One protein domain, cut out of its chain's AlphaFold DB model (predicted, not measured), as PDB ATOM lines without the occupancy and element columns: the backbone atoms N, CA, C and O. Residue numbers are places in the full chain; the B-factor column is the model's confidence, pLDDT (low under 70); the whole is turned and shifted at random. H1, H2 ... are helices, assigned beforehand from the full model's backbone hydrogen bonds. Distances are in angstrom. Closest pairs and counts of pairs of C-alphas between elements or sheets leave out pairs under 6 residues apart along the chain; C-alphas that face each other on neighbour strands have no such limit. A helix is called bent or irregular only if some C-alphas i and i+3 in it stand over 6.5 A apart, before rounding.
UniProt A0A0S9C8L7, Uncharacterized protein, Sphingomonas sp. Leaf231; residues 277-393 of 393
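Overview. This is residues 277 to 393 of the 393 residues of an uncharacterized protein of Sphingomonas sp. Leaf231 (UniProt A0A0S9C8L7). A long helix with a bend, H1, runs along the length of the model; its first arm, H1a, is the core of a head in which H2, H3 and H4 cross it. The second arm, H1b, extends away from this head, with the tail helix H5 packed on it, while the chain after H1b runs back to the head in a long link without a named helix. The printed part has 117 residues, with five named helices in the order H1, H2, H3, H4, H5 and no named strand; the class is all helix, with 69 of the 117 residues in named helices. The whole is compact by its radius of gyration of the C-alphas, 15.3 A, yet elongated in outline, with spans of 48 by 29 by 24 A.

Along the chain. By its hydrogen bonds H1, residues 282 to 309, was assigned as one helix, but it is bent: C-alphas 294 and 297 are 7.0 A apart. Its arm H1a, residues 282 to 294, begins with C-alpha 282 at (193.780, 117.830, 252.709) and is 18.6 A long from first to last C-alpha. Its arm H1b, residues 297 to 309, is 18.3 A long and ends with C-alpha 309 at (196.336, 79.065, 257.732). H2, residues 328 to 341, measures 19.9 A, and H3, residues 358 to 373, measures 22.7 A. H4 is residues 377 to 383, and H5 is residues 388 to 391, with C-alpha 391 at (188.894, 88.728, 257.947).

Arrangement. H1, taken whole, is the hub and touches four other helices; its arms stand at a steep tilt of 47 degrees. H1a touches H2 at a steep tilt of 58 degrees, opposite ways, the closest C-alphas being those of Ala 290 and Thr 334 at 5.3 A. With residues 283 to 287 alone H1a touches H3, about perpendicular at 89 degrees, closest at the C-alphas of His 284 and Ala 367, 5.4 A apart. With residues 285 to 289 alone it touches H4, about perpendicular at 74 degrees, closest at the C-alphas of Ala 285 and Ala 379, 6.8 A apart. H2, with residues 330 to 335 alone, touches H3, about perpendicular at 79 degrees; the closest C-alphas are those of Thr 331 and Arg 361, 5.9 A apart. H1b touches H5 with residues 303 to 307 alone, closest at the C-alphas of Ala 307 and Leu 391, 6.7 A apart. H1b is apart from H2, H3 and H4. In H1a, H1b, H2, H3 and H4 every O i to N i+4 pair is within hydrogen-bond range; H5 is too short for such a pair.

Size, cuts and confidence. The two C-alphas farthest apart, those of Arg 310 and Ser 349, are 48.9 A from each other. The printed part has no cut. The links H1 to H2, residues 310 to 327, and H2 to H3, residues 342 to 357, are long; those from H3 to H4 and from H4 to H5 are tight. The mean pLDDT of the printed part is 78.8, and residues 277 to 278, 322 to 326, 341 to 356 and 392 to 393 are under 70.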
ATOM      1  N   ARG A 277     193.861 118.894 262.131       63.12
ATOM      2  CA  ARG A 277     193.381 117.610 262.674       63.12
ATOM      3  C   ARG A 277     194.304 116.427 262.387       63.12
ATOM      4  O   ARG A 277     194.469 115.556 263.228       63.12
ATOM      5  N   LEU A 278     194.874 116.382 261.192       69.88
ATOM      6  CA  LEU A 278     195.726 115.295 260.712       69.88
ATOM      7  C   LEU A 278     197.213 115.656 260.760       69.88
ATOM      8  O   LEU A 278     198.066 114.791 260.582       69.88
ATOM      9  N   GLY A 279     197.550 116.934 260.957       70.19
ATOM     10  CA  GLY A 279     198.926 117.422 260.845       70.19
ATOM     11  C   GLY A 279     199.435 117.513 259.401       70.19
ATOM     12  O   GLY A 279     200.621 117.775 259.196       70.19
ATOM     13  N   VAL A 280     198.567 117.286 258.408       80.88
ATOM     14  CA  VAL A 280     198.858 117.367 256.968       80.88
ATOM     15  C   VAL A 280     197.683 118.003 256.227       80.88
ATOM     16  O   VAL A 280     196.533 117.803 256.609       80.88
ATOM     17  N   SER A 281     197.954 118.734 255.148       81.62
ATOM     18  CA  SER A 281     196.902 119.354 254.332       81.62
ATOM     19  C   SER A 281     195.970 118.321 253.692       81.62
ATOM     20  O   SER A 281     196.366 117.176 253.448       81.62
ATOM     21  N   ALA A 282     194.747 118.729 253.344       80.56
ATOM     22  CA  ALA A 282     193.780 117.830 252.709       80.56
ATOM     23  C   ALA A 282     194.298 117.118 251.443       80.56
ATOM     24  O   ALA A 282     194.113 115.906 251.332       80.56
ATOM     25  N   PRO A 283     195.023 117.779 250.518       84.75
ATOM     26  CA  PRO A 283     195.601 117.077 249.376       84.75
ATOM     27  C   PRO A 283     196.677 116.050 249.760       84.75
ATOM     28  O   PRO A 283     196.791 115.023 249.096       84.75
ATOM     29  N   HIS A 284     197.462 116.296 250.817       90.06
ATOM     30  CA  HIS A 284     198.446 115.330 251.319       90.06
ATOM     31  C   HIS A 284     197.760 114.129 251.985       90.06
ATOM     32  O   HIS A 284     198.168 112.992 251.758       90.06
ATOM     33  N   ALA A 285     196.684 114.363 252.740       89.19
ATOM     34  CA  ALA A 285     195.846 113.307 253.301       89.19
ATOM     35  C   ALA A 285     195.273 112.386 252.204       89.19
ATOM     36  O   ALA A 285     195.301 111.163 252.342       89.19
ATOM     37  N   THR A 286     194.844 112.946 251.067       89.94
ATOM     38  CA  THR A 286     194.372 112.146 249.926       89.94
ATOM     39  C   THR A 286     195.479 111.291 249.294       89.94
ATOM     40  O   THR A 286     195.199 110.181 248.845       89.94
ATOM     41  N   VAL A 287     196.740 111.749 249.293       91.62
ATOM     42  CA  VAL A 287     197.886 110.935 248.834       91.62
ATOM     43  C   VAL A 287     198.109 109.729 249.748       91.62
ATOM     44  O   VAL A 287     198.356 108.636 249.243       91.62
ATOM     45  N   ILE A 288     197.978 109.897 251.070       93.12
ATOM     46  CA  ILE A 288     198.085 108.792 252.042       93.12
ATOM     47  C   ILE A 288     197.004 107.737 251.763       93.12
ATOM     48  O   ILE A 288     197.323 106.555 251.644       93.12
ATOM     49  N   LEU A 289     195.746 108.161 251.579       92.06
ATOM     50  CA  LEU A 289     194.642 107.257 251.232       92.06
ATOM     51  C   LEU A 289     194.867 106.533 249.898       92.06
ATOM     52  O   LEU A 289     194.634 105.331 249.804       92.06
ATOM     53  N   ALA A 290     195.339 107.241 248.869       91.50
ATOM     54  CA  ALA A 290     195.625 106.639 247.567       91.50
ATOM     55  C   ALA A 290     196.742 105.587 247.651       91.50
ATOM     56  O   ALA A 290     196.654 104.536 247.017       91.50
ATOM     57  N   ALA A 291     197.781 105.862 248.442       91.94
ATOM     58  CA  ALA A 291     198.890 104.946 248.669       91.94
ATOM     59  C   ALA A 291     198.438 103.682 249.421       91.94
ATOM     60  O   ALA A 291     198.798 102.571 249.024       91.94
ATOM     61  N   ALA A 292     197.576 103.846 250.434       91.50
ATOM     62  CA  ALA A 292     196.956 102.744 251.164       91.50
ATOM     63  C   ALA A 292     196.081 101.872 250.250       91.50
ATOM     64  O   ALA A 292     196.264 100.657 250.202       91.50
ATOM     65  N   LEU A 293     195.209 102.487 249.441       91.75
ATOM     66  CA  LEU A 293     194.335 101.779 248.501       91.75
ATOM     67  C   LEU A 293     195.121 100.945 247.478       91.75
ATOM     68  O   LEU A 293     194.771  99.802 247.208       91.75
ATOM     69  N   LEU A 294     196.213 101.485 246.938       90.81
ATOM     70  CA  LEU A 294     197.076 100.762 245.998       90.81
ATOM     71  C   LEU A 294     197.936  99.674 246.673       90.81
ATOM     72  O   LEU A 294     198.411  98.762 245.997       90.81
ATOM     73  N   GLY A 295     198.149  99.762 247.990       89.56
ATOM     74  CA  GLY A 295     198.785  98.714 248.795       89.56
ATOM     75  C   GLY A 295     197.822  97.603 249.233       89.56
ATOM     76  O   GLY A 295     198.268  96.487 249.501       89.56
ATOM     77  N   ALA A 296     196.513  97.883 249.251       90.12
ATOM     78  CA  ALA A 296     195.476  96.987 249.754       90.12
ATOM     79  C   ALA A 296     195.468  95.581 249.124       90.12
ATOM     80  O   ALA A 296     195.309  94.636 249.894       90.12
ATOM     81  N   PRO A 297     195.697  95.384 247.803       91.12
ATOM     82  CA  PRO A 297     195.707  94.044 247.212       91.12
ATOM     83  C   PRO A 297     196.637  93.069 247.935       91.12
ATOM     84  O   PRO A 297     196.201  92.011 248.366       91.12
ATOM     85  N   ARG A 298     197.891  93.472 248.172       89.25
ATOM     86  CA  ARG A 298     198.886  92.620 248.843       89.25
ATOM     87  C   ARG A 298     198.512  92.327 250.292       89.25
ATOM     88  O   ARG A 298     198.763  91.231 250.776       89.25
ATOM     89  N   GLN A 299     197.935  93.313 250.979       89.25
ATOM     90  CA  GLN A 299     197.518  93.159 252.370       89.25
ATOM     91  C   GLN A 299     196.320  92.215 252.500       89.25
ATOM     92  O   GLN A 299     196.263  91.422 253.435       89.25
ATOM     93  N   ILE A 300     195.371  92.304 251.571       91.44
ATOM     94  CA  ILE A 300     194.199  91.429 251.516       91.44
ATOM     95  C   ILE A 300     194.632  90.002 251.193       91.44
ATOM     96  O   ILE A 300     194.212  89.093 251.900       91.44
ATOM     97  N   ASP A 301     195.510  89.815 250.205       90.75
ATOM     98  CA  ASP A 301     196.046  88.497 249.846       90.75
ATOM     99  C   ASP A 301     196.731  87.845 251.063       90.75
ATOM    100  O   ASP A 301     196.362  86.747 251.473       90.75
ATOM    101  N   ALA A 302     197.631  88.575 251.736       90.06
ATOM    102  CA  ALA A 302     198.295  88.097 252.952       90.06
ATOM    103  C   ALA A 302     197.314  87.826 254.111       90.06
ATOM    104  O   ALA A 302     197.520  86.914 254.913       90.06
ATOM    105  N   GLY A 303     196.240  88.611 254.219       90.00
ATOM    106  CA  GLY A 303     195.190  88.406 255.212       90.00
ATOM    107  C   GLY A 303     194.354  87.152 254.945       90.00
ATOM    108  O   GLY A 303     194.050  86.420 255.884       90.00
ATOM    109  N   ILE A 304     194.015  86.879 253.683       89.06
ATOM    110  CA  ILE A 304     193.314  85.657 253.271       89.06
ATOM    111  C   ILE A 304     194.195  84.437 253.553       89.06
ATOM    112  O   ILE A 304     193.728  83.483 254.174       89.06
ATOM    113  N   GLU A 305     195.476  84.483 253.174       89.25
ATOM    114  CA  GLU A 305     196.444  83.413 253.456       89.25
ATOM    115  C   GLU A 305     196.568  83.134 254.962       89.25
ATOM    116  O   GLU A 305     196.494  81.980 255.392       89.25
ATOM    117  N   ALA A 306     196.697  84.182 255.782       88.06
ATOM    118  CA  ALA A 306     196.761  84.049 257.235       88.06
ATOM    119  C   ALA A 306     195.465  83.459 257.816       88.06
ATOM    120  O   ALA A 306     195.530  82.534 258.627       88.06
ATOM    121  N   ALA A 307     194.295  83.924 257.362       86.62
ATOM    122  CA  ALA A 307     193.000  83.401 257.795       86.62
ATOM    123  C   ALA A 307     192.837  81.912 257.437       86.62
ATOM    124  O   ALA A 307     192.442  81.108 258.284       86.62
ATOM    125  N   ARG A 308     193.225  81.515 256.217       83.75
ATOM    126  CA  ARG A 308     193.241  80.113 255.762       83.75
ATOM    127  C   ARG A 308     194.154  79.246 256.621       83.75
ATOM    128  O   ARG A 308     193.767  78.158 257.043       83.75
ATOM    129  N   ALA A 309     195.353  79.745 256.902       86.25
ATOM    130  CA  ALA A 309     196.336  79.065 257.732       86.25
ATOM    131  C   ALA A 309     196.008  79.120 259.238       86.25
ATOM    132  O   ALA A 309     196.709  78.494 260.031       86.25
ATOM    133  N   ARG A 310     194.948  79.843 259.638       84.94
ATOM    134  CA  ARG A 310     194.583  80.125 261.040       84.94
ATOM    135  C   ARG A 310     195.735  80.750 261.828       84.94
ATOM    136  O   ARG A 310     195.944  80.453 263.005       84.94
ATOM    137  N   LEU A 311     196.499  81.596 261.152       87.44
ATOM    138  CA  LEU A 311     197.596  82.360 261.719       87.44
ATOM    139  C   LEU A 311     197.110  83.757 262.126       87.44
ATOM    140  O   LEU A 311     196.096  84.234 261.612       87.44
ATOM    141  N   PRO A 312     197.831  84.437 263.033       86.31
ATOM    142  CA  PRO A 312     197.574  85.842 263.314       86.31
ATOM    143  C   PRO A 312     197.631  86.672 262.028       86.31
ATOM    144  O   PRO A 312     198.531  86.483 261.206       86.31
ATOM    145  N   LEU A 313     196.685  87.598 261.869       84.50
ATOM    146  CA  LEU A 313     196.660  88.476 260.704       84.50
ATOM    147  C   LEU A 313     197.914  89.365 260.648       84.50
ATOM    148  O   LEU A 313     198.415  89.800 261.693       84.50
ATOM    149  N   PRO A 314     198.431  89.647 259.438       85.75
ATOM    150  CA  PRO A 314     199.626  90.457 259.271       85.75
ATOM    151  C   PRO A 314     199.395  91.888 259.761       85.75
ATOM    152  O   PRO A 314     198.336  92.477 259.541       85.75
ATOM    153  N   ALA A 315     200.420  92.474 260.381       84.94
ATOM    154  CA  ALA A 315     200.388  93.878 260.767       84.94
ATOM    155  C   ALA A 315     200.196  94.774 259.535       84.94
ATOM    156  O   ALA A 315     200.737  94.502 258.461       84.94
ATOM    157  N   LEU A 316     199.449  95.863 259.705       82.56
ATOM    158  CA  LEU A 316     199.253  96.843 258.647       82.56
ATOM    159  C   LEU A 316     200.572  97.559 258.326       82.56
ATOM    160  O   LEU A 316     201.168  98.161 259.226       82.56
ATOM    161  N   PRO A 317     201.027  97.532 257.062       84.38
ATOM    162  CA  PRO A 317     202.202  98.278 256.659       84.38
ATOM    163  C   PRO A 317     201.906  99.779 256.636       84.38
ATOM    164  O   PRO A 317     200.773 100.224 256.447       84.38
ATOM    165  N   ASP A 318     202.965 100.570 256.779       86.19
ATOM    166  CA  ASP A 318     202.898 102.006 256.553       86.19
ATOM    167  C   ASP A 318     202.634 102.279 255.060       86.19
ATOM    168  O   ASP A 318     203.459 101.909 254.217       86.19
ATOM    169  N   PRO A 319     201.517 102.944 254.715       83.50
ATOM    170  CA  PRO A 319     201.086 103.084 253.334       83.50
ATOM    171  C   PRO A 319     201.995 103.983 252.499       83.50
ATOM    172  O   PRO A 319     201.912 103.913 251.281       83.50
ATOM    173  N   VAL A 320     202.835 104.836 253.096       83.12
ATOM    174  CA  VAL A 320     203.689 105.784 252.353       83.12
ATOM    175  C   VAL A 320     205.175 105.441 252.411       83.12
ATOM    176  O   VAL A 320     205.946 106.004 251.635       83.12
ATOM    177  N   ARG A 321     205.580 104.501 253.274       76.06
ATOM    178  CA  ARG A 321     206.987 104.124 253.487       76.06
ATOM    179  C   ARG A 321     207.684 103.623 252.223       76.06
ATOM    180  O   ARG A 321     208.835 103.983 251.990       76.06
ATOM    181  N   ASP A 322     206.976 102.854 251.400       66.75
ATOM    182  CA  ASP A 322     207.559 102.164 250.240       66.75
ATOM    183  C   ASP A 322     207.261 102.853 248.894       66.75
ATOM    184  O   ASP A 322     207.630 102.349 247.826       66.75
ATOM    185  N   TYR A 323     206.589 104.010 248.900       68.50
ATOM    186  CA  TYR A 323     206.225 104.690 247.656       68.50
ATOM    187  C   TYR A 323     207.355 105.556 247.107       68.50
ATOM    188  O   TYR A 323     207.661 106.637 247.606       68.50
ATOM    189  N   VAL A 324     207.912 105.110 245.980       60.47
ATOM    190  CA  VAL A 324     208.861 105.892 245.182       60.47
ATOM    191  C   VAL A 324     208.109 106.944 244.344       60.47
ATOM    192  O   VAL A 324     207.125 106.604 243.670       60.47
ATOM    193  N   PRO A 325     208.562 108.215 244.322       56.94
ATOM    194  CA  PRO A 325     207.999 109.246 243.455       56.94
ATOM    195  C   PRO A 325     208.002 108.823 241.976       56.94
ATOM    196  O   PRO A 325     209.030 108.414 241.447       56.94
ATOM    197  N   GLY A 326     206.864 108.963 241.283       58.00
ATOM    198  CA  GLY A 326     206.766 108.721 239.833       58.00
ATOM    199  C   GLY A 326     205.865 107.561 239.396       58.00
ATOM    200  O   GLY A 326     205.678 107.370 238.195       58.00
ATOM    201  N   ARG A 327     205.240 106.821 240.323       71.94
ATOM    202  CA  ARG A 327     204.189 105.856 239.954       71.94
ATOM    203  C   ARG A 327     202.956 106.572 239.393       71.94
ATOM    204  O   ARG A 327     202.292 107.331 240.102       71.94
ATOM    205  N   ARG A 328     202.619 106.271 238.133       82.19
ATOM    206  CA  ARG A 328     201.416 106.787 237.451       82.19
ATOM    207  C   ARG A 328     200.133 106.433 238.205       82.19
ATOM    208  O   ARG A 328     199.313 107.316 238.431       82.19
ATOM    209  N   ALA A 329     200.028 105.192 238.687       84.81
ATOM    210  CA  ALA A 329     198.892 104.716 239.479       84.81
ATOM    211  C   ALA A 329     198.612 105.610 240.700       84.81
ATOM    212  O   ALA A 329     197.492 106.065 240.881       84.81
ATOM    213  N   LEU A 330     199.637 105.974 241.484       87.69
ATOM    214  CA  LEU A 330     199.450 106.829 242.668       87.69
ATOM    215  C   LEU A 330     198.899 108.210 242.300       87.69
ATOM    216  O   LEU A 330     198.009 108.722 242.977       87.69
ATOM    217  N   THR A 331     199.397 108.802 241.213       86.50
ATOM    218  CA  THR A 331     198.906 110.103 240.734       86.50
ATOM    219  C   THR A 331     197.454 110.005 240.291       86.50
ATOM    220  O   THR A 331     196.624 110.790 240.747       86.50
ATOM    221  N   ARG A 332     197.134 109.001 239.475       84.31
ATOM    222  CA  ARG A 332     195.782 108.751 238.979       84.31
ATOM    223  C   ARG A 332     194.785 108.494 240.109       84.31
ATOM    224  O   ARG A 332     193.758 109.163 240.164       84.31
ATOM    225  N   THR A 333     195.105 107.594 241.036       87.31
ATOM    226  CA  THR A 333     194.245 107.269 242.183       87.31
ATOM    227  C   THR A 333     194.056 108.477 243.097       87.31
ATOM    228  O   THR A 333     192.939 108.741 243.540       87.31
ATOM    229  N   THR A 334     195.109 109.273 243.319       88.50
ATOM    230  CA  THR A 334     195.000 110.532 244.071       88.50
ATOM    231  C   THR A 334     194.033 111.498 243.385       88.50
ATOM    232  O   THR A 334     193.161 112.051 244.048       88.50
ATOM    233  N   GLN A 335     194.146 111.703 242.066       83.56
ATOM    234  CA  GLN A 335     193.235 112.594 241.336       83.56
ATOM    235  C   GLN A 335     191.797 112.091 241.353       83.56
ATOM    236  O   GLN A 335     190.885 112.875 241.598       83.56
ATOM    237  N   TRP A 336     191.593 110.790 241.157       82.38
ATOM    238  CA  TRP A 336     190.266 110.192 241.240       82.38
ATOM    239  C   TRP A 336     189.612 110.452 242.603       82.38
ATOM    240  O   TRP A 336     188.496 110.971 242.640       82.38
ATOM    241  N   LEU A 337     190.319 110.194 243.712       84.25
ATOM    242  CA  LEU A 337     189.811 110.477 245.060       84.25
ATOM    243  C   LEU A 337     189.511 111.967 245.256       84.25
ATOM    244  O   LEU A 337     188.461 112.316 245.797       84.25
ATOM    245  N   ARG A 338     190.397 112.854 244.785       80.94
ATOM    246  CA  ARG A 338     190.199 114.311 244.871       80.94
ATOM    247  C   ARG A 338     188.962 114.772 244.106       80.94
ATOM    248  O   ARG A 338     188.232 115.612 244.623       80.94
ATOM    249  N   LEU A 339     188.727 114.244 242.906       75.75
ATOM    250  CA  LEU A 339     187.601 114.616 242.043       75.75
ATOM    251  C   LEU A 339     186.274 114.062 242.564       75.75
ATOM    252  O   LEU A 339     185.307 114.811 242.679       75.75
ATOM    253  N   GLN A 340     186.244 112.776 242.926       71.56
ATOM    254  CA  GLN A 340     185.053 112.111 243.458       71.56
ATOM    255  C   GLN A 340     184.619 112.716 244.789       71.56
ATOM    256  O   GLN A 340     183.474 113.126 244.954       71.56
ATOM    257  N   ALA A 341     185.549 112.826 245.736       65.88
ATOM    258  CA  ALA A 341     185.228 113.349 247.051       65.88
ATOM    259  C   ALA A 341     185.344 114.873 247.133       65.88
ATOM    260  O   ALA A 341     185.042 115.427 248.178       65.88
ATOM    261  N   ARG A 342     185.758 115.582 246.073       67.81
ATOM    262  CA  ARG A 342     185.947 117.049 246.064       67.81
ATOM    263  C   ARG A 342     186.784 117.543 247.250       67.81
ATOM    264  O   ARG A 342     186.461 118.549 247.875       67.81
ATOM    265  N   THR A 343     187.845 116.810 247.592       61.66
ATOM    266  CA  THR A 343     188.575 116.983 248.864       61.66
ATOM    267  C   THR A 343     189.264 118.338 249.009       61.66
ATOM    268  O   THR A 343     189.630 118.712 250.121       61.66
ATOM    269  N   ASP A 344     189.440 119.086 247.917       61.53
ATOM    270  CA  ASP A 344     189.998 120.434 247.945       61.53
ATOM    271  C   ASP A 344     189.294 121.407 246.991       61.53
ATOM    272  O   ASP A 344     188.648 121.031 246.013       61.53
ATOM    273  N   ARG A 345     189.473 122.699 247.289       54.62
ATOM    274  CA  ARG A 345     188.875 123.840 246.576       54.62
ATOM    275  C   ARG A 345     189.285 123.968 245.103       54.62
ATOM    276  O   ARG A 345     188.679 124.750 244.380       54.62
ATOM    277  N   HIS A 346     190.323 123.253 244.674       56.59
ATOM    278  CA  HIS A 346     190.854 123.293 243.314       56.59
ATOM    279  C   HIS A 346     190.614 121.980 242.562       56.59
ATOM    280  O   HIS A 346     191.111 121.833 241.449       56.59
ATOM    281  N   ALA A 347     189.858 121.030 243.125       55.97
ATOM    282  CA  ALA A 347     189.651 119.717 242.524       55.97
ATOM    283  C   ALA A 347     189.104 119.824 241.089       55.97
ATOM    284  O   ALA A 347     189.600 119.150 240.199       55.97
ATOM    285  N   HIS A 348     188.170 120.749 240.832       51.66
ATOM    286  CA  HIS A 348     187.614 121.006 239.492       51.66
ATOM    287  C   HIS A 348     188.550 121.781 238.552       51.66
ATOM    288  O   HIS A 348     188.300 121.850 237.354       51.66
ATOM    289  N   SER A 349     189.609 122.393 239.084       46.53
ATOM    290  CA  SER A 349     190.572 123.192 238.319       46.53
ATOM    291  C   SER A 349     191.707 122.350 237.726       46.53
ATOM    292  O   SER A 349     192.487 122.868 236.929       46.53
ATOM    293  N   TYR A 350     191.824 121.077 238.113       48.62
ATOM    294  CA  TYR A 350     192.915 120.196 237.704       48.62
ATOM    295  C   TYR A 350     192.427 119.089 236.772       48.62
ATOM    296  O   TYR A 350     192.032 118.029 237.242       48.62
ATOM    297  N   GLY A 351     192.527 119.358 235.463       42.69
ATOM    298  CA  GLY A 351     192.503 118.379 234.370       42.69
ATOM    299  C   GLY A 351     191.189 117.611 234.184       42.69
ATOM    300  O   GLY A 351     190.516 117.229 235.131       42.69
ATOM    301  N   ASN A 352     190.838 117.310 232.935       44.62
ATOM    302  CA  ASN A 352     189.666 116.508 232.554       44.62
ATOM    303  C   ASN A 352     189.800 115.013 232.930       44.62
ATOM    304  O   ASN A 352     189.533 114.139 232.111       44.62
ATOM    305  N   GLY A 353     190.272 114.688 234.137       48.97
ATOM    306  CA  GLY A 353     190.584 113.312 234.520       48.97
ATOM    307  C   GLY A 353     191.820 112.746 233.811       48.97
ATOM    308  O   GLY A 353     191.964 111.527 233.732       48.97
ATOM    309  N   ASP A 354     192.713 113.609 233.306       55.16
ATOM    310  CA  ASP A 354     193.987 113.163 232.746       55.16
ATOM    311  C   ASP A 354     194.879 112.619 233.873       55.16
ATOM    312  O   ASP A 354     195.338 113.344 234.763       55.16
ATOM    313  N   ALA A 355     195.107 111.307 233.830       52.22
ATOM    314  CA  ALA A 355     195.957 110.570 234.755       52.22
ATOM    315  C   ALA A 355     197.408 111.085 234.772       52.22
ATOM    316  O   ALA A 355     198.137 110.836 235.737       52.22
ATOM    317  N   ASP A 356     197.804 111.810 233.722       58.91
ATOM    318  CA  ASP A 356     199.125 112.380 233.508       58.91
ATOM    319  C   ASP A 356     199.162 113.915 233.640       58.91
ATOM    320  O   ASP A 356     200.073 114.575 233.120       58.91
ATOM    321  N   ASP A 357     198.255 114.502 234.421       71.50
ATOM    322  CA  ASP A 357     198.337 115.918 234.767       71.50
ATOM    323  C   ASP A 357     199.651 116.253 235.513       71.50
ATOM    324  O   ASP A 357     200.017 115.671 236.546       71.50
ATOM    325  N   ALA A 358     200.386 117.236 234.986       76.56
ATOM    326  CA  ALA A 358     201.641 117.709 235.557       76.56
ATOM    327  C   ALA A 358     201.450 118.300 236.959       76.56
ATOM    328  O   ALA A 358     202.335 118.144 237.810       76.56
ATOM    329  N   ALA A 359     200.304 118.936 237.226       76.00
ATOM    330  CA  ALA A 359     200.009 119.458 238.552       76.00
ATOM    331  C   ALA A 359     199.745 118.322 239.550       76.00
ATOM    332  O   ALA A 359     200.285 118.354 240.658       76.00
ATOM    333  N   GLY A 360     199.033 117.270 239.137       78.25
ATOM    334  CA  GLY A 360     198.883 116.046 239.920       78.25
ATOM    335  C   GLY A 360     200.204 115.364 240.274       78.25
ATOM    336  O   GLY A 360     200.446 115.068 241.446       78.25
ATOM    337  N   ARG A 361     201.110 115.194 239.304       83.69
ATOM    338  CA  ARG A 361     202.451 114.642 239.580       83.69
ATOM    339  C   ARG A 361     203.244 115.512 240.555       83.69
ATOM    340  O   ARG A 361     203.917 114.992 241.446       83.69
ATOM    341  N   LYS A 362     203.170 116.839 240.400       85.69
ATOM    342  CA  LYS A 362     203.836 117.799 241.294       85.69
ATOM    343  C   LYS A 362     203.280 117.722 242.717       85.69
ATOM    344  O   LYS A 362     204.061 117.791 243.663       85.69
ATOM    345  N   LEU A 363     201.965 117.555 242.864       86.25
ATOM    346  CA  LEU A 363     201.295 117.381 244.152       86.25
ATOM    347  C   LEU A 363     201.794 116.128 244.878       86.25
ATOM    348  O   LEU A 363     202.269 116.234 246.006       86.25
ATOM    349  N   VAL A 364     201.740 114.967 244.216       88.50
ATOM    350  CA  VAL A 364     202.188 113.692 244.799       88.50
ATOM    351  C   VAL A 364     203.659 113.765 245.191       88.50
ATOM    352  O   VAL A 364     204.012 113.397 246.307       88.50
ATOM    353  N   ARG A 365     204.517 114.307 244.315       88.69
ATOM    354  CA  ARG A 365     205.941 114.490 244.623       88.69
ATOM    355  C   ARG A 365     206.142 115.359 245.864       88.69
ATOM    356  O   ARG A 365     206.854 114.953 246.770       88.69
ATOM    357  N   LYS A 366     205.468 116.512 245.941       88.88
ATOM    358  CA  LYS A 366     205.565 117.420 247.093       88.88
ATOM    359  C   LYS A 366     205.104 116.755 248.395       88.88
ATOM    360  O   LYS A 366     205.721 116.991 249.430       88.88
ATOM    361  N   ALA A 367     204.043 115.950 248.345       90.06
ATOM    362  CA  ALA A 367     203.554 115.207 249.501       90.06
ATOM    363  C   ALA A 367     204.591 114.175 249.974       90.06
ATOM    364  O   ALA A 367     204.973 114.200 251.139       90.06
ATOM    365  N   LEU A 368     205.113 113.343 249.064       90.50
ATOM    366  CA  LEU A 368     206.139 112.340 249.385       90.50
ATOM    367  C   LEU A 368     207.429 112.982 249.919       90.50
ATOM    368  O   LEU A 368     207.958 112.531 250.932       90.50
ATOM    369  N   ASP A 369     207.890 114.080 249.312       89.38
ATOM    370  CA  ASP A 369     209.052 114.837 249.794       89.38
ATOM    371  C   ASP A 369     208.815 115.400 251.207       89.38
ATOM    372  O   ASP A 369     209.727 115.435 252.035       89.38
ATOM    373  N   ALA A 370     207.590 115.851 251.502       87.56
ATOM    374  CA  ALA A 370     207.220 116.322 252.833       87.56
ATOM    375  C   ALA A 370     207.191 115.173 253.852       87.56
ATOM    376  O   ALA A 370     207.724 115.335 254.949       87.56
ATOM    377  N   PHE A 371     206.639 114.014 253.482       90.62
ATOM    378  CA  PHE A 371     206.581 112.827 254.339       90.62
ATOM    379  C   PHE A 371     207.969 112.265 254.649       90.62
ATOM    380  O   PHE A 371     208.226 111.862 255.781       90.62
ATOM    381  N   ALA A 372     208.889 112.317 253.680       86.75
ATOM    382  CA  ALA A 372     210.283 111.930 253.877       86.75
ATOM    383  C   ALA A 372     211.008 112.836 254.889       86.75
ATOM    384  O   ALA A 372     211.872 112.374 255.630       86.75
ATOM    385  N   ARG A 373     210.655 114.129 254.946       86.62
ATOM    386  CA  ARG A 373     211.213 115.077 255.930       86.62
ATOM    387  C   ARG A 373     210.561 114.950 257.301       86.62
ATOM    388  O   ARG A 373     211.229 115.123 258.315       86.62
ATOM    389  N   ARG A 374     209.250 114.719 257.331       84.50
ATOM    390  CA  ARG A 374     208.462 114.571 258.551       84.50
ATOM    391  C   ARG A 374     207.386 113.522 258.326       84.50
ATOM    392  O   ARG A 374     206.401 113.773 257.634       84.50
ATOM    393  N   HIS A 375     207.575 112.380 258.973       87.94
ATOM    394  CA  HIS A 375     206.657 111.257 258.874       87.94
ATOM    395  C   HIS A 375     205.242 111.636 259.364       87.94
ATOM    396  O   HIS A 375     205.112 112.189 260.463       87.94
ATOM    397  N   PRO A 376     204.180 111.384 258.572       87.12
ATOM    398  CA  PRO A 376     202.820 111.815 258.885       87.12
ATOM    399  C   PRO A 376     202.047 110.786 259.737       87.12
ATOM    400  O   PRO A 376     200.901 110.470 259.422       87.12
ATOM    401  N   ALA A 377     202.644 110.274 260.820       83.31
ATOM    402  CA  ALA A 377     202.074 109.206 261.658       83.31
ATOM    403  C   ALA A 377     200.615 109.463 262.076       83.31
ATOM    404  O   ALA A 377     199.744 108.639 261.827       83.31
ATOM    405  N   SER A 378     200.321 110.658 262.604       76.50
ATOM    406  CA  SER A 378     198.967 111.013 263.052       76.50
ATOM    407  C   SER A 378     197.923 110.969 261.933       76.50
ATOM    408  O   SER A 378     196.765 110.653 262.196       76.50
ATOM    409  N   ALA A 379     198.306 111.310 260.700       79.12
ATOM    410  CA  ALA A 379     197.403 111.257 259.556       79.12
ATOM    411  C   ALA A 379     197.174 109.813 259.103       79.12
ATOM    412  O   ALA A 379     196.048 109.454 258.771       79.12
ATOM    413  N   ILE A 380     198.232 108.995 259.107       85.44
ATOM    414  CA  ILE A 380     198.164 107.568 258.778       85.44
ATOM    415  C   ILE A 380     197.241 106.852 259.763       85.44
ATOM    416  O   ILE A 380     196.322 106.163 259.329       85.44
ATOM    417  N   ASP A 381     197.429 107.070 261.064       81.50
ATOM    418  CA  ASP A 381     196.628 106.425 262.106       81.50
ATOM    419  C   ASP A 381     195.150 106.828 262.020       81.50
ATOM    420  O   ASP A 381     194.267 105.977 262.098       81.50
ATOM    421  N   ALA A 382     194.865 108.115 261.795       73.88
ATOM    422  CA  ALA A 382     193.495 108.626 261.727       73.88
ATOM    423  C   ALA A 382     192.735 108.217 260.451       73.88
ATOM    424  O   ALA A 382     191.506 108.164 260.457       73.88
ATOM    425  N   LEU A 383     193.444 107.967 259.348       82.62
ATOM    426  CA  LEU A 383     192.855 107.594 258.056       82.62
ATOM    427  C   LEU A 383     192.918 106.092 257.778       82.62
ATOM    428  O   LEU A 383     192.505 105.652 256.703       82.62
ATOM    429  N   ARG A 384     193.434 105.315 258.731       84.25
ATOM    430  CA  ARG A 384     193.656 103.883 258.590       84.25
ATOM    431  C   ARG A 384     192.355 103.148 258.259       84.25
ATOM    432  O   ARG A 384     191.286 103.449 258.799       84.25
ATOM    433  N   ILE A 385     192.481 102.179 257.361       84.56
ATOM    434  CA  ILE A 385     191.452 101.198 257.016       84.56
ATOM    435  C   ILE A 385     192.106  99.841 257.229       84.56
ATOM    436  O   ILE A 385     193.129  99.562 256.596       84.56
ATOM    437  N   ASP A 386     191.550  99.039 258.132       81.75
ATOM    438  CA  ASP A 386     192.090  97.725 258.461       81.75
ATOM    439  C   ASP A 386     191.277  96.609 257.782       81.75
ATOM    440  O   ASP A 386     190.159  96.321 258.216       81.75
ATOM    441  N   PRO A 387     191.811  95.939 256.737       75.94
ATOM    442  CA  PRO A 387     191.136  94.804 256.117       75.94
ATOM    443  C   PRO A 387     190.908  93.642 257.086       75.94
ATOM    444  O   PRO A 387     190.028  92.815 256.840       75.94
ATOM    445  N   ALA A 388     191.673  93.575 258.186       73.19
ATOM    446  CA  ALA A 388     191.511  92.559 259.216       73.19
ATOM    447  C   ALA A 388     190.091  92.526 259.775       73.19
ATOM    448  O   ALA A 388     189.621  91.462 260.160       73.19
ATOM    449  N   TRP A 389     189.377  93.652 259.772       73.00
ATOM    450  CA  TRP A 389     187.998  93.703 260.245       73.00
ATOM    451  C   TRP A 389     187.068  92.734 259.506       73.00
ATOM    452  O   TRP A 389     186.224  92.087 260.124       73.00
ATOM    453  N   TRP A 390     187.245  92.583 258.191       77.00
ATOM    454  CA  TRP A 390     186.445  91.655 257.387       77.00
ATOM    455  C   TRP A 390     186.936  90.206 257.503       77.00
ATOM    456  O   TRP A 390     186.174  89.271 257.256       77.00
ATOM    457  N   LEU A 391     188.200  90.019 257.894       71.75
ATOM    458  CA  LEU A 391     188.894  88.728 257.947       71.75
ATOM    459  C   LEU A 391     188.988  88.117 259.359       71.75
ATOM    460  O   LEU A 391     189.334  86.949 259.469       71.75
ATOM    461  N   ASN A 392     188.662  88.865 260.418       65.88
ATOM    462  CA  ASN A 392     188.617  88.393 261.812       65.88
ATOM    463  C   ASN A 392     187.191  88.149 262.341       65.88
ATOM    464  O   ASN A 392     187.048  87.730 263.489       65.88
ATOM    465  N   ARG A 393     186.153  88.468 261.557       53.03
ATOM    466  CA  ARG A 393     184.741  88.398 261.971       53.03
ATOM    467  C   ARG A 393     184.059  87.080 261.660       53.03
ATOM    468  O   ARG A 393     184.110  86.658 260.478       53.03
TER     469      ARG A 393